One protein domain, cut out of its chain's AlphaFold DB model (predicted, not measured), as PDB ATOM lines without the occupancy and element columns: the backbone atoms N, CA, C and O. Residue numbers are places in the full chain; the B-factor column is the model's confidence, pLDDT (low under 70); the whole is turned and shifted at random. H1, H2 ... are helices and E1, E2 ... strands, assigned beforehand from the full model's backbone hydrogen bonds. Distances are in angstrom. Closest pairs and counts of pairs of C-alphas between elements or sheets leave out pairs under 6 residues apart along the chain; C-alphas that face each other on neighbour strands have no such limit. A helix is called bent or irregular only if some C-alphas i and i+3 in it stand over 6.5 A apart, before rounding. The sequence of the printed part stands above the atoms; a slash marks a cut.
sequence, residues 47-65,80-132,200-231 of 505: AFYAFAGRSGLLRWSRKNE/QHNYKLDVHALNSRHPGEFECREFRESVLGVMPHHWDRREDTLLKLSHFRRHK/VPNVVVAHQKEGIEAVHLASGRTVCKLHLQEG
ATOM      1  N   ALA A  47      64.143   6.864  74.439       82.94
ATOM      2  CA  ALA A  47      64.951   6.401  75.556       82.94
ATOM      3  C   ALA A  47      64.080   6.258  76.810       82.94
ATOM      4  O   ALA A  47      63.418   7.206  77.241       82.94
ATOM      5  N   PHE A  48      64.115   5.080  77.429       86.69
ATOM      6  CA  PHE A  48      63.362   4.810  78.648       86.69
ATOM      7  C   PHE A  48      64.267   4.875  79.869       86.69
ATOM      8  O   PHE A  48      65.343   4.273  79.900       86.69
ATOM      9  N   TYR A  49      63.785   5.533  80.916       90.12
ATOM     10  CA  TYR A  49      64.460   5.598  82.204       90.12
ATOM     11  C   TYR A  49      63.469   5.262  83.312       90.12
ATOM     12  O   TYR A  49      62.388   5.845  83.382       90.12
ATOM     13  N   ALA A  50      63.842   4.339  84.194       90.44
ATOM     14  CA  ALA A  50      63.058   4.013  85.376       90.44
ATOM     15  C   ALA A  50      63.849   4.318  86.640       90.44
ATOM     16  O   ALA A  50      64.891   3.714  86.905       90.44
ATOM     17  N   PHE A  51      63.307   5.215  87.456       90.06
ATOM     18  CA  PHE A  51      63.888   5.623  88.729       90.06
ATOM     19  C   PHE A  51      63.075   5.059  89.899       90.06
ATOM     20  O   PHE A  51      61.854   4.908  89.834       90.06
ATOM     21  N   ALA A  52      63.750   4.719  90.992       84.88
ATOM     22  CA  ALA A  52      63.106   4.305  92.227       84.88
ATOM     23  C   ALA A  52      62.441   5.519  92.889       84.88
ATOM     24  O   ALA A  52      63.133   6.416  93.357       84.88
ATOM     25  N   GLY A  53      61.109   5.528  92.996       83.00
ATOM     26  CA  GLY A  53      60.365   6.707  93.466       83.00
ATOM     27  C   GLY A  53      60.770   7.245  94.848       83.00
ATOM     28  O   GLY A  53      60.646   8.437  95.087       83.00
ATOM     29  N   ARG A  54      61.290   6.400  95.756       85.56
ATOM     30  CA  ARG A  54      61.732   6.839  97.096       85.56
ATOM     31  C   ARG A  54      63.154   7.402  97.129       85.56
ATOM     32  O   ARG A  54      63.421   8.290  97.926       85.56
ATOM     33  N   SER A  55      64.076   6.843  96.347       89.88
ATOM     34  CA  SER A  55      65.509   7.173  96.427       89.88
ATOM     35  C   SER A  55      66.037   7.933  95.213       89.88
ATOM     36  O   SER A  55      67.179   8.373  95.240       89.88
ATOM     37  N   GLY A  56      65.259   8.037  94.134       89.62
ATOM     38  CA  GLY A  56      65.701   8.591  92.853       89.62
ATOM     39  C   GLY A  56      66.732   7.729  92.115       89.62
ATOM     40  O   GLY A  56      67.174   8.108  91.038       89.62
ATOM     41  N   LEU A  57      67.122   6.566  92.655       91.62
ATOM     42  CA  LEU A  57      68.138   5.706  92.043       91.62
ATOM     43  C   LEU A  57      67.631   5.089  90.737       91.62
ATOM     44  O   LEU A  57      66.508   4.584  90.678       91.62
ATOM     45  N   LEU A  58      68.481   5.073  89.710       89.94
ATOM     46  CA  LEU A  58      68.188   4.407  88.444       89.94
ATOM     47  C   LEU A  58      68.033   2.893  88.668       89.94
ATOM     48  O   LEU A  58      68.936   2.239  89.185       89.94
ATOM     49  N   ARG A  59      66.885   2.330  88.279       87.69
ATOM     50  CA  ARG A  59      66.619   0.883  88.325       87.69
ATOM     51  C   ARG A  59      67.029   0.197  87.036       87.69
ATOM     52  O   ARG A  59      67.639  -0.865  87.068       87.69
ATOM     53  N   TRP A  60      66.636   0.789  85.919       89.81
ATOM     54  CA  TRP A  60      66.998   0.351  84.584       89.81
ATOM     55  C   TRP A  60      66.867   1.543  83.636       89.81
ATOM     56  O   TRP A  60      66.052   2.443  83.846       89.81
ATOM     57  N   SER A  61      67.689   1.547  82.598       88.69
ATOM     58  CA  SER A  61      67.609   2.491  81.489       88.69
ATOM     59  C   SER A  61      67.765   1.729  80.192       88.69
ATOM     60  O   SER A  61      68.539   0.772  80.130       88.69
ATOM     61  N   ARG A  62      67.090   2.194  79.151       78.94
ATOM     62  CA  ARG A  62      67.246   1.697  77.793       78.94
ATOM     63  C   ARG A  62      67.510   2.882  76.878       78.94
ATOM     64  O   ARG A  62      66.648   3.743  76.722       78.94
ATOM     65  N   LYS A  63      68.723   2.921  76.332       75.94
ATOM     66  CA  LYS A  63      69.174   3.886  75.325       75.94
ATOM     67  C   LYS A  63      69.290   3.175  73.972       75.94
ATOM     68  O   LYS A  63      69.421   1.952  73.945       75.94
ATOM     69  N   ASN A  64      69.246   3.933  72.880       62.81
ATOM     70  CA  ASN A  64      69.098   3.451  71.496       62.81
ATOM     71  C   ASN A  64      70.327   2.717  70.908       62.81
ATOM     72  O   ASN A  64      70.488   2.675  69.698       62.81
ATOM     73  N   GLU A  65      71.205   2.126  71.715       45.25
ATOM     74  CA  GLU A  65      72.512   1.647  71.234       45.25
ATOM     75  C   GLU A  65      72.498   0.265  70.545       45.25
ATOM     76  O   GLU A  65      73.553  -0.189  70.133       45.25
ATOM     77  N   GLN A  80      53.832 -11.496  60.544       46.75
ATOM     78  CA  GLN A  80      53.858 -12.123  61.882       46.75
ATOM     79  C   GLN A  80      52.925 -13.356  61.981       46.75
ATOM     80  O   GLN A  80      52.569 -13.810  63.064       46.75
ATOM     81  N   HIS A  81      52.453 -13.869  60.841       47.62
ATOM     82  CA  HIS A  81      51.474 -14.944  60.716       47.62
ATOM     83  C   HIS A  81      51.915 -16.051  59.754       47.62
ATOM     84  O   HIS A  81      51.158 -17.005  59.570       47.62
ATOM     85  N   ASN A  82      53.102 -15.962  59.139       45.56
ATOM     86  CA  ASN A  82      53.608 -17.028  58.279       45.56
ATOM     87  C   ASN A  82      54.682 -17.841  59.011       45.56
ATOM     88  O   ASN A  82      55.841 -17.441  59.093       45.56
ATOM     89  N   TYR A  83      54.294 -19.027  59.481       45.03
ATOM     90  CA  TYR A  83      55.147 -19.960  60.226       45.03
ATOM     91  C   TYR A  83      56.462 -20.332  59.509       45.03
ATOM     92  O   TYR A  83      57.399 -20.780  60.163       45.03
ATOM     93  N   LYS A  84      56.551 -20.162  58.177       45.78
ATOM     94  CA  LYS A  84      57.790 -20.386  57.405       45.78
ATOM     95  C   LYS A  84      58.746 -19.187  57.398       45.78
ATOM     96  O   LYS A  84      59.940 -19.395  57.230       45.78
ATOM     97  N   LEU A  85      58.241 -17.965  57.580       47.69
ATOM     98  CA  LEU A  85      59.039 -16.729  57.646       47.69
ATOM     99  C   LEU A  85      59.386 -16.338  59.094       47.69
ATOM    100  O   LEU A  85      60.334 -15.591  59.326       47.69
ATOM    101  N   ASP A  86      58.673 -16.908  60.069       50.62
ATOM    102  CA  ASP A  86      58.866 -16.674  61.504       50.62
ATOM    103  C   ASP A  86      60.248 -17.099  62.018       50.62
ATOM    104  O   ASP A  86      60.722 -16.561  63.007       50.62
ATOM    105  N   VAL A  87      60.937 -18.037  61.360       45.84
ATOM    106  CA  VAL A  87      62.245 -18.531  61.833       45.84
ATOM    107  C   VAL A  87      63.318 -17.433  61.789       45.84
ATOM    108  O   VAL A  87      64.124 -17.327  62.711       45.84
ATOM    109  N   HIS A  88      63.299 -16.571  60.767       43.62
ATOM    110  CA  HIS A  88      64.215 -15.429  60.685       43.62
ATOM    111  C   HIS A  88      63.814 -14.304  61.651       43.62
ATOM    112  O   HIS A  88      64.685 -13.711  62.284       43.62
ATOM    113  N   ALA A  89      62.510 -14.072  61.851       49.53
ATOM    114  CA  ALA A  89      62.009 -13.102  62.826       49.53
ATOM    115  C   ALA A  89      62.291 -13.533  64.279       49.53
ATOM    116  O   ALA A  89      62.674 -12.707  65.102       49.53
ATOM    117  N   LEU A  90      62.180 -14.827  64.598       47.81
ATOM    118  CA  LEU A  90      62.505 -15.399  65.909       47.81
ATOM    119  C   LEU A  90      63.984 -15.221  66.275       47.81
ATOM    120  O   LEU A  90      64.282 -14.990  67.444       47.81
ATOM    121  N   ASN A  91      64.890 -15.269  65.292       44.97
ATOM    122  CA  ASN A  91      66.325 -15.056  65.510       44.97
ATOM    123  C   ASN A  91      66.694 -13.582  65.762       44.97
ATOM    124  O   ASN A  91      67.747 -13.322  66.334       44.97
ATOM    125  N   SER A  92      65.835 -12.632  65.372       53.84
ATOM    126  CA  SER A  92      66.017 -11.194  65.640       53.84
ATOM    127  C   SER A  92      65.436 -10.724  66.985       53.84
ATOM    128  O   SER A  92      65.679  -9.595  67.406       53.84
ATOM    129  N   ARG A  93      64.657 -11.572  67.675       60.47
ATOM    130  CA  ARG A  93      63.976 -11.205  68.928       60.47
ATOM    131  C   ARG A  93      64.926 -11.251  70.116       60.47
ATOM    132  O   ARG A  93      65.723 -12.178  70.272       60.47
ATOM    133  N   HIS A  94      64.768 -10.288  71.020       61.34
ATOM    134  CA  HIS A  94      65.524 -10.296  72.265       61.34
ATOM    135  C   HIS A  94      65.020 -11.421  73.191       61.34
ATOM    136  O   HIS A  94      63.817 -11.704  73.235       61.34
ATOM    137  N   PRO A  95      65.894 -12.062  73.989       58.00
ATOM    138  CA  PRO A  95      65.477 -13.099  74.929       58.00
ATOM    139  C   PRO A  95      64.372 -12.621  75.891       58.00
ATOM    140  O   PRO A  95      64.591 -11.753  76.738       58.00
ATOM    141  N   GLY A  96      63.188 -13.236  75.797       65.38
ATOM    142  CA  GLY A  96      62.014 -12.912  76.620       65.38
ATOM    143  C   GLY A  96      60.963 -12.028  75.941       65.38
ATOM    144  O   GLY A  96      59.938 -11.755  76.565       65.38
ATOM    145  N   GLU A  97      61.192 -11.624  74.691       78.50
ATOM    146  CA  GLU A  97      60.185 -11.000  73.837       78.50
ATOM    147  C   GLU A  97      59.226 -12.060  73.268       78.50
ATOM    148  O   GLU A  97      59.636 -13.129  72.807       78.50
ATOM    149  N   PHE A  98      57.930 -11.767  73.314       82.00
ATOM    150  CA  PHE A  98      56.854 -12.623  72.826       82.00
ATOM    151  C   PHE A  98      56.095 -11.932  71.695       82.00
ATOM    152  O   PHE A  98      56.075 -10.708  71.581       82.00
ATOM    153  N   GLU A  99      55.374 -12.716  70.898       82.00
ATOM    154  CA  GLU A  99      54.413 -12.157  69.951       82.00
ATOM    155  C   GLU A  99      53.278 -11.431  70.670       82.00
ATOM    156  O   GLU A  99      52.637 -11.977  71.575       82.00
ATOM    157  N   CYS A 100      52.930 -10.243  70.171       87.06
ATOM    158  CA  CYS A 100      51.762  -9.482  70.619       87.06
ATOM    159  C   CYS A 100      50.464 -10.305  70.557       87.06
ATOM    160  O   CYS A 100      49.550 -10.093  71.354       87.06
ATOM    161  N   ARG A 101      50.395 -11.313  69.674       83.00
ATOM    162  CA  ARG A 101      49.278 -12.263  69.581       83.00
ATOM    163  C   ARG A 101      49.042 -13.037  70.876       83.00
ATOM    164  O   ARG A 101      47.889 -13.320  71.211       83.00
ATOM    165  N   GLU A 102      50.093 -13.374  71.623       85.88
ATOM    166  CA  GLU A 102      49.935 -14.004  72.935       85.88
ATOM    167  C   GLU A 102      49.226 -13.086  73.924       85.88
ATOM    168  O   GLU A 102      48.591 -13.582  74.845       85.88
ATOM    169  N   PHE A 103      49.273 -11.774  73.714       89.69
ATOM    170  CA  PHE A 103      48.661 -10.753  74.556       89.69
ATOM    171  C   PHE A 103      47.481 -10.058  73.869       89.69
ATOM    172  O   PHE A 103      47.104  -8.978  74.310       89.69
ATOM    173  N   ARG A 104      46.862 -10.667  72.838       86.81
ATOM    174  CA  ARG A 104      45.789 -10.066  72.008       86.81
ATOM    175  C   ARG A 104      44.779  -9.261  72.824       86.81
ATOM    176  O   ARG A 104      44.540  -8.093  72.560       86.81
ATOM    177  N   GLU A 105      44.229  -9.877  73.862       86.81
ATOM    178  CA  GLU A 105      43.250  -9.247  74.749       86.81
ATOM    179  C   GLU A 105      43.765  -8.001  75.488       86.81
ATOM    180  O   GLU A 105      42.998  -7.067  75.712       86.81
ATOM    181  N   SER A 106      45.033  -8.008  75.901       90.62
ATOM    182  CA  SER A 106      45.691  -6.888  76.577       90.62
ATOM    183  C   SER A 106      46.109  -5.793  75.598       90.62
ATOM    184  O   SER A 106      45.994  -4.621  75.940       90.62
ATOM    185  N   VAL A 107      46.530  -6.171  74.388       90.94
ATOM    186  CA  VAL A 107      46.850  -5.249  73.289       90.94
ATOM    187  C   VAL A 107      45.612  -4.458  72.872       90.94
ATOM    188  O   VAL A 107      45.656  -3.237  72.822       90.94
ATOM    189  N   LEU A 108      44.469  -5.118  72.681       89.94
ATOM    190  CA  LEU A 108      43.213  -4.421  72.383       89.94
ATOM    191  C   LEU A 108      42.774  -3.506  73.533       89.94
ATOM    192  O   LEU A 108      42.229  -2.439  73.300       89.94
ATOM    193  N   GLY A 109      43.063  -3.876  74.785       89.00
ATOM    194  CA  GLY A 109      42.734  -3.047  75.950       89.00
ATOM    195  C   GLY A 109      43.543  -1.748  76.070       89.00
ATOM    196  O   GLY A 109      43.201  -0.886  76.888       89.00
ATOM    197  N   VAL A 110      44.624  -1.596  75.297       91.75
ATOM    198  CA  VAL A 110      45.406  -0.351  75.251       91.75
ATOM    199  C   VAL A 110      45.085   0.529  74.047       91.75
ATOM    200  O   VAL A 110      45.474   1.691  74.080       91.75
ATOM    201  N   MET A 111      44.290   0.035  73.095       92.31
ATOM    202  CA  MET A 111      43.755   0.801  71.965       92.31
ATOM    203  C   MET A 111      42.754   1.890  72.418       92.31
ATOM    204  O   MET A 111      42.233   1.817  73.542       92.31
ATOM    205  N   PRO A 112      42.472   2.910  71.581       93.50
ATOM    206  CA  PRO A 112      43.001   3.149  70.228       93.50
ATOM    207  C   PRO A 112      44.476   3.573  70.200       93.50
ATOM    208  O   PRO A 112      44.979   4.176  71.149       93.50
ATOM    209  N   HIS A 113      45.156   3.275  69.097       93.00
ATOM    210  CA  HIS A 113      46.460   3.836  68.754       93.00
ATOM    211  C   HIS A 113      46.313   4.736  67.523       93.00
ATOM    212  O   HIS A 113      45.783   4.308  66.504       93.00
ATOM    213  N   HIS A 114      46.778   5.974  67.632       90.75
ATOM    214  CA  HIS A 114      46.947   6.899  66.518       90.75
ATOM    215  C   HIS A 114      48.275   7.622  66.728       90.75
ATOM    216  O   HIS A 114      48.666   7.867  67.873       90.75
ATOM    217  N   TRP A 115      48.971   7.906  65.635       90.19
ATOM    218  CA  TRP A 115      50.216   8.659  65.655       90.19
ATOM    219  C   TRP A 115      50.368   9.381  64.318       90.19
ATOM    220  O   TRP A 115      50.443   8.740  63.266       90.19
ATOM    221  N   ASP A 116      50.372  10.707  64.369       84.81
ATOM    222  CA  ASP A 116      50.658  11.599  63.242       84.81
ATOM    223  C   ASP A 116      51.897  12.449  63.548       84.81
ATOM    224  O   ASP A 116      52.728  12.723  62.680       84.81
ATOM    225  N   ARG A 117      52.059  12.831  64.820       85.00
ATOM    226  CA  ARG A 117      53.106  13.748  65.268       85.00
ATOM    227  C   ARG A 117      53.825  13.237  66.501       85.00
ATOM    228  O   ARG A 117      53.366  12.354  67.227       85.00
ATOM    229  N   ARG A 118      54.977  13.845  66.785       84.50
ATOM    230  CA  ARG A 118      55.812  13.491  67.940       84.50
ATOM    231  C   ARG A 118      55.032  13.586  69.250       84.50
ATOM    232  O   ARG A 118      55.252  12.765  70.141       84.50
ATOM    233  N   GLU A 119      54.135  14.557  69.352       85.06
ATOM    234  CA  GLU A 119      53.350  14.860  70.547       85.06
ATOM    235  C   GLU A 119      52.235  13.845  70.812       85.06
ATOM    236  O   GLU A 119      51.761  13.760  71.943       85.06
ATOM    237  N   ASP A 120      51.895  13.009  69.828       87.12
ATOM    238  CA  ASP A 120      50.955  11.893  70.003       87.12
ATOM    239  C   ASP A 120      51.592  10.711  70.749       87.12
ATOM    240  O   ASP A 120      50.913   9.764  71.158       87.12
ATOM    241  N   THR A 121      52.913  10.750  70.955       89.56
ATOM    242  CA  THR A 121      53.611   9.748  71.758       89.56
ATOM    243  C   THR A 121      53.095   9.775  73.192       89.56
ATOM    244  O   THR A 121      53.291  10.747  73.921       89.56
ATOM    245  N   LEU A 122      52.517   8.661  73.643       89.88
ATOM    246  CA  LEU A 122      51.993   8.522  75.002       89.88
ATOM    247  C   LEU A 122      52.518   7.266  75.693       89.88
ATOM    248  O   LEU A 122      52.743   6.221  75.076       89.88
ATOM    249  N   LEU A 123      52.672   7.367  77.014       91.50
ATOM    250  CA  LEU A 123      52.977   6.246  77.894       91.50
ATOM    251  C   LEU A 123      51.753   5.928  78.746       91.50
ATOM    252  O   LEU A 123      51.213   6.791  79.435       91.50
ATOM    253  N   LYS A 124      51.338   4.664  78.741       91.81
ATOM    254  CA  LYS A 124      50.179   4.185  79.492       91.81
ATOM    255  C   LYS A 124      50.551   2.981  80.341       91.81
ATOM    256  O   LYS A 124      51.082   1.989  79.849       91.81
ATOM    257  N   LEU A 125      50.228   3.038  81.628       92.12
ATOM    258  CA  LEU A 125      50.351   1.880  82.511       92.12
ATOM    259  C   LEU A 125      49.261   0.857  82.184       92.12
ATOM    260  O   LEU A 125      48.089   1.210  82.039       92.12
ATOM    261  N   SER A 126      49.636  -0.417  82.084       91.75
ATOM    262  CA  SER A 126      48.688  -1.497  81.809       91.75
ATOM    263  C   SER A 126      49.110  -2.817  82.458       91.75
ATOM    264  O   SER A 126      50.248  -2.993  82.903       91.75
ATOM    265  N   HIS A 127      48.165  -3.754  82.529       90.38
ATOM    266  CA  HIS A 127      48.413  -5.119  82.976       90.38
ATOM    267  C   HIS A 127      48.235  -6.103  81.813       90.38
ATOM    268  O   HIS A 127      47.120  -6.417  81.381       90.38
ATOM    269  N   PHE A 128      49.356  -6.623  81.319       90.25
ATOM    270  CA  PHE A 128      49.406  -7.585  80.232       90.25
ATOM    271  C   PHE A 128      49.276  -9.006  80.760       90.25
ATOM    272  O   PHE A 128      50.026  -9.452  81.631       90.25
ATOM    273  N   ARG A 129      48.319  -9.739  80.193       88.62
ATOM    274  CA  ARG A 129      48.078 -11.146  80.483       88.62
ATOM    275  C   ARG A 129      48.083 -11.925  79.181       88.62
ATOM    276  O   ARG A 129      47.442 -11.526  78.214       88.62
ATOM    277  N   ARG A 130      48.727 -13.090  79.201       87.06
ATOM    278  CA  ARG A 130      48.602 -14.033  78.093       87.06
ATOM    279  C   ARG A 130      47.138 -14.411  77.878       87.06
ATOM    280  O   ARG A 130      46.449 -14.849  78.807       87.06
ATOM    281  N   HIS A 131      46.688 -14.243  76.647       81.31
ATOM    282  CA  HIS A 131      45.402 -14.675  76.153       81.31
ATOM    283  C   HIS A 131      45.252 -16.175  76.401       81.31
ATOM    284  O   HIS A 131      46.093 -16.995  76.014       81.31
ATOM    285  N   LYS A 132      44.167 -16.547  77.080       76.44
ATOM    286  CA  LYS A 132      43.863 -17.951  77.334       76.44
ATOM    287  C   LYS A 132      43.384 -18.568  76.027       76.44
ATOM    288  O   LYS A 132      42.204 -18.468  75.701       76.44
ATOM    289  N   VAL A 200      47.298  -4.656  89.368       82.19
ATOM    290  CA  VAL A 200      48.578  -3.948  89.443       82.19
ATOM    291  C   VAL A 200      49.185  -3.930  88.045       82.19
ATOM    292  O   VAL A 200      49.309  -4.997  87.449       82.19
ATOM    293  N   PRO A 201      49.572  -2.770  87.495       85.50
ATOM    294  CA  PRO A 201      50.212  -2.734  86.188       85.50
ATOM    295  C   PRO A 201      51.544  -3.495  86.230       85.50
ATOM    296  O   PRO A 201      52.307  -3.388  87.190       85.50
ATOM    297  N   ASN A 202      51.824  -4.266  85.181       90.50
ATOM    298  CA  ASN A 202      53.088  -4.991  85.007       90.50
ATOM    299  C   ASN A 202      53.901  -4.471  83.810       90.50
ATOM    300  O   ASN A 202      55.083  -4.798  83.688       90.50
ATOM    301  N   VAL A 203      53.298  -3.633  82.962       91.38
ATOM    302  CA  VAL A 203      53.949  -3.025  81.803       91.38
ATOM    303  C   VAL A 203      53.661  -1.526  81.704       91.38
ATOM    304  O   VAL A 203      52.608  -1.043  82.131       91.38
ATOM    305  N   VAL A 204      54.602  -0.804  81.103       92.94
ATOM    306  CA  VAL A 204      54.364   0.486  80.452       92.94
ATOM    307  C   VAL A 204      54.165   0.193  78.977       92.94
ATOM    308  O   VAL A 204      55.008  -0.457  78.364       92.94
ATOM    309  N   VAL A 205      53.059   0.650  78.410       93.56
ATOM    310  CA  VAL A 205      52.837   0.626  76.968       93.56
ATOM    311  C   VAL A 205      53.181   1.994  76.416       93.56
ATOM    312  O   VAL A 205      52.599   2.991  76.841       93.56
ATOM    313  N   ALA A 206      54.124   2.030  75.487       92.50
ATOM    314  CA  ALA A 206      54.448   3.207  74.708       92.50
ATOM    315  C   ALA A 206      53.725   3.133  73.364       92.50
ATOM    316  O   ALA A 206      53.858   2.138  72.655       92.50
ATOM    317  N   HIS A 207      52.969   4.171  73.027       92.75
ATOM    318  CA  HIS A 207      52.479   4.395  71.670       92.75
ATOM    319  C   HIS A 207      53.471   5.340  71.001       92.75
ATOM    320  O   HIS A 207      53.735   6.418  71.526       92.75
ATOM    321  N   GLN A 208      54.052   4.912  69.893       89.50
ATOM    322  CA  GLN A 208      55.126   5.593  69.175       89.50
ATOM    323  C   GLN A 208      54.802   5.600  67.678       89.50
ATOM    324  O   GLN A 208      53.883   4.908  67.246       89.50
ATOM    325  N   LYS A 209      55.614   6.302  66.882       85.69
ATOM    326  CA  LYS A 209      55.504   6.338  65.415       85.69
ATOM    327  C   LYS A 209      55.382   4.961  64.770       85.69
ATOM    328  O   LYS A 209      54.595   4.769  63.857       85.69
ATOM    329  N   GLU A 210      56.179   4.010  65.243       82.50
ATOM    330  CA  GLU A 210      56.231   2.666  64.668       82.50
ATOM    331  C   GLU A 210      55.130   1.738  65.196       82.50
ATOM    332  O   GLU A 210      55.072   0.586  64.777       82.50
ATOM    333  N   GLY A 211      54.288   2.186  66.131       87.44
ATOM    334  CA  GLY A 211      53.213   1.400  66.731       87.44
ATOM    335  C   GLY A 211      53.289   1.325  68.251       87.44
ATOM    336  O   GLY A 211      53.580   2.314  68.924       87.44
ATOM    337  N   ILE A 212      52.983   0.157  68.822       91.19
ATOM    338  CA  ILE A 212      52.977  -0.028  70.280       91.19
ATOM    339  C   ILE A 212      54.132  -0.905  70.756       91.19
ATOM    340  O   ILE A 212      54.434  -1.961  70.195       91.19
ATOM    341  N   GLU A 213      54.728  -0.505  71.871       90.25
ATOM    342  CA  GLU A 213      55.742  -1.280  72.571       90.25
ATOM    343  C   GLU A 213      55.334  -1.475  74.032       90.25
ATOM    344  O   GLU A 213      55.122  -0.513  74.768       90.25
ATOM    345  N   ALA A 214      55.233  -2.729  74.472       91.81
ATOM    346  CA  ALA A 214      54.981  -3.057  75.869       91.81
ATOM    347  C   ALA A 214      56.301  -3.375  76.577       91.81
ATOM    348  O   ALA A 214      56.950  -4.377  76.276       91.81
ATOM    349  N   VAL A 215      56.676  -2.556  77.556       90.44
ATOM    350  CA  VAL A 215      57.911  -2.686  78.337       90.44
ATOM    351  C   VAL A 215      57.578  -3.118  79.761       90.44
ATOM    352  O   VAL A 215      56.774  -2.492  80.449       90.44
ATOM    353  N   HIS A 216      58.203  -4.189  80.238       89.12
ATOM    354  CA  HIS A 216      57.982  -4.711  81.581       89.12
ATOM    355  C   HIS A 216      58.500  -3.745  82.656       89.12
ATOM    356  O   HIS A 216      59.695  -3.451  82.722       89.12
ATOM    357  N   LEU A 217      57.612  -3.302  83.554       88.31
ATOM    358  CA  LEU A 217      57.865  -2.225  84.522       88.31
ATOM    359  C   LEU A 217      59.074  -2.477  85.430       88.31
ATOM    360  O   LEU A 217      59.842  -1.563  85.729       88.31
ATOM    361  N   ALA A 218      59.238  -3.709  85.910       85.06
ATOM    362  CA  ALA A 218      60.266  -4.011  86.901       85.06
ATOM    363  C   ALA A 218      61.652  -4.269  86.288       85.06
ATOM    364  O   ALA A 218      62.651  -4.047  86.974       85.06
ATOM    365  N   SER A 219      61.723  -4.722  85.032       84.56
ATOM    366  CA  SER A 219      62.978  -5.153  84.394       84.56
ATOM    367  C   SER A 219      63.417  -4.301  83.204       84.56
ATOM    368  O   SER A 219      64.561  -4.439  82.784       84.56
ATOM    369  N   GLY A 220      62.531  -3.484  82.631       84.44
ATOM    370  CA  GLY A 220      62.812  -2.698  81.428       84.44
ATOM    371  C   GLY A 220      62.881  -3.510  80.134       84.44
ATOM    372  O   GLY A 220      63.248  -2.970  79.096       84.44
ATOM    373  N   ARG A 221      62.554  -4.809  80.172       85.25
ATOM    374  CA  ARG A 221      62.569  -5.676  78.983       85.25
ATOM    375  C   ARG A 221      61.305  -5.483  78.156       85.25
ATOM    376  O   ARG A 221      60.213  -5.431  78.724       85.25
ATOM    377  N   THR A 222      61.440  -5.463  76.836       86.50
ATOM    378  CA  THR A 222      60.298  -5.492  75.918       86.50
ATOM    379  C   THR A 222      59.577  -6.834  76.038       86.50
ATOM    380  O   THR A 222      60.176  -7.895  75.885       86.50
ATOM    381  N   VAL A 223      58.290  -6.783  76.371       88.56
ATOM    382  CA  VAL A 223      57.395  -7.945  76.431       88.56
ATOM    383  C   VAL A 223      56.932  -8.305  75.030       88.56
ATOM    384  O   VAL A 223      56.927  -9.481  74.680       88.56
ATOM    385  N   CYS A 224      56.535  -7.300  74.251       88.38
ATOM    386  CA  CYS A 224      56.139  -7.447  72.858       88.38
ATOM    387  C   CYS A 224      56.120  -6.077  72.152       88.38
ATOM    388  O   CYS A 224      55.768  -5.069  72.778       88.38
ATOM    389  N   LYS A 225      56.454  -6.049  70.856       87.56
ATOM    390  CA  LYS A 225      56.343  -4.879  69.967       87.56
ATOM    391  C   LYS A 225      55.375  -5.196  68.820       87.56
ATOM    392  O   LYS A 225      55.462  -6.262  68.205       87.56
ATOM    393  N   LEU A 226      54.416  -4.311  68.554       87.25
ATOM    394  CA  LEU A 226      53.495  -4.414  67.420       87.25
ATOM    395  C   LEU A 226      53.709  -3.209  66.520       87.25
ATOM    396  O   LEU A 226      53.467  -2.081  66.950       87.25
ATOM    397  N   HIS A 227      54.124  -3.475  65.285       85.88
ATOM    398  CA  HIS A 227      54.295  -2.424  64.299       85.88
ATOM    399  C   HIS A 227      52.936  -2.011  63.739       85.88
ATOM    400  O   HIS A 227      52.175  -2.870  63.287       85.88
ATOM    401  N   LEU A 228      52.634  -0.718  63.800       86.81
ATOM    402  CA  LEU A 228      51.412  -0.109  63.284       86.81
ATOM    403  C   LEU A 228      51.816   1.077  62.416       86.81
ATOM    404  O   LEU A 228      52.783   1.768  62.723       86.81
ATOM    405  N   GLN A 229      51.108   1.274  61.311       79.62
ATOM    406  CA  GLN A 229      51.411   2.364  60.391       79.62
ATOM    407  C   GLN A 229      51.031   3.715  60.995       79.62
ATOM    408  O   GLN A 229      50.011   3.826  61.681       79.62
ATOM    409  N   GLU A 230      51.851   4.719  60.695       82.50
ATOM    410  CA  GLU A 230      51.547   6.120  60.969       82.50
ATOM    411  C   GLU A 230      50.398   6.617  60.088       82.50
ATOM    412  O   GLU A 230      50.137   6.054  59.024       82.50
ATOM    413  N   GLY A 231      49.723   7.680  60.524       77.38
ATOM    414  CA  GLY A 231      48.637   8.276  59.751       77.38
ATOM    415  C   GLY A 231      47.390   7.392  59.724       77.38
ATOM    416  O   GLY A 231      47.109   6.689  58.758       77.38
TER     417      GLY A 231
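What this domain is: This is residues 47 to 65, 80 to 132 and 200 to 231 of the 505 residues of an uncharacterized protein of Citrus sinensis (UniProt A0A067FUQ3). A twisted sheet of four strands, E3 to E6, makes the middle, and the short helix H2 crosses one face of it. The hairpin E1 and E2 lies off toward one end of the longest axis, apart from this sheet; toward the other end residues 82 to 88, of which 86 to 88 belong to H1, stick out. The printed part has 104 residues, with two named helices and six named strands in the order E1 E2 H1 H2 E3 E4 E5 E6; under half of the residues are in named elements, and the class is mixed. The four-stranded sheet has the order E3 E4 E5 E6, antiparallel throughout. The whole is compact, with a radius of gyration of the C-alphas of 14.5 A and spans of 48 by 32 by 31 A.

Where its parts are: E1, residues 48 to 51, begins at C-alpha 48 (63.362, 4.810, 78.648), and E2 is residues 58 to 62. H1 is residues 86 to 92, and H2 residues 100 to 108, irregular, with C-alphas 102 and 105 8.4 A apart. E3 is residues 122 to 126, E4 203 to 208, E5 211 to 216, 16.8 A long, and E6 222 to 227, ending at C-alpha 227 (54.295, -2.424, 64.299).

How they stand to each other: E4, E5 and E6 form a meander, each strand the antiparallel neighbour of the one before; N 206 and O 213 are 2.8 A apart, N 214 and O 224 2.9 A. Edge strand E3 pairs with E4, with N 124 and O 205 at 2.8 A. H2 is on the sheet at a height of 9.1 A, across the strands at 79 degrees to E5 on the local plane; its closest C-alphas to E6 are Cys 100 and Cys 224, 5.3 A. H1 is not on the sheet. In the hairpin E1 and E2, N 50 and O 60 are 2.9 A apart. Every O i to N i+4 pair is within hydrogen-bond range in H1, and 3 of 5 in H2.

The domain as a whole: The C-alphas of Ser 55 and Lys 84, the two farthest apart, are 48.4 A apart. Residues 66 to 79 and 133 to 199 are not printed, with C-alpha gaps of 25.0 A and 19.1 A. Of the links printed whole, H2 to E3 is long. Residues 64 to 65 and 80 to 96 have pLDDT under 70.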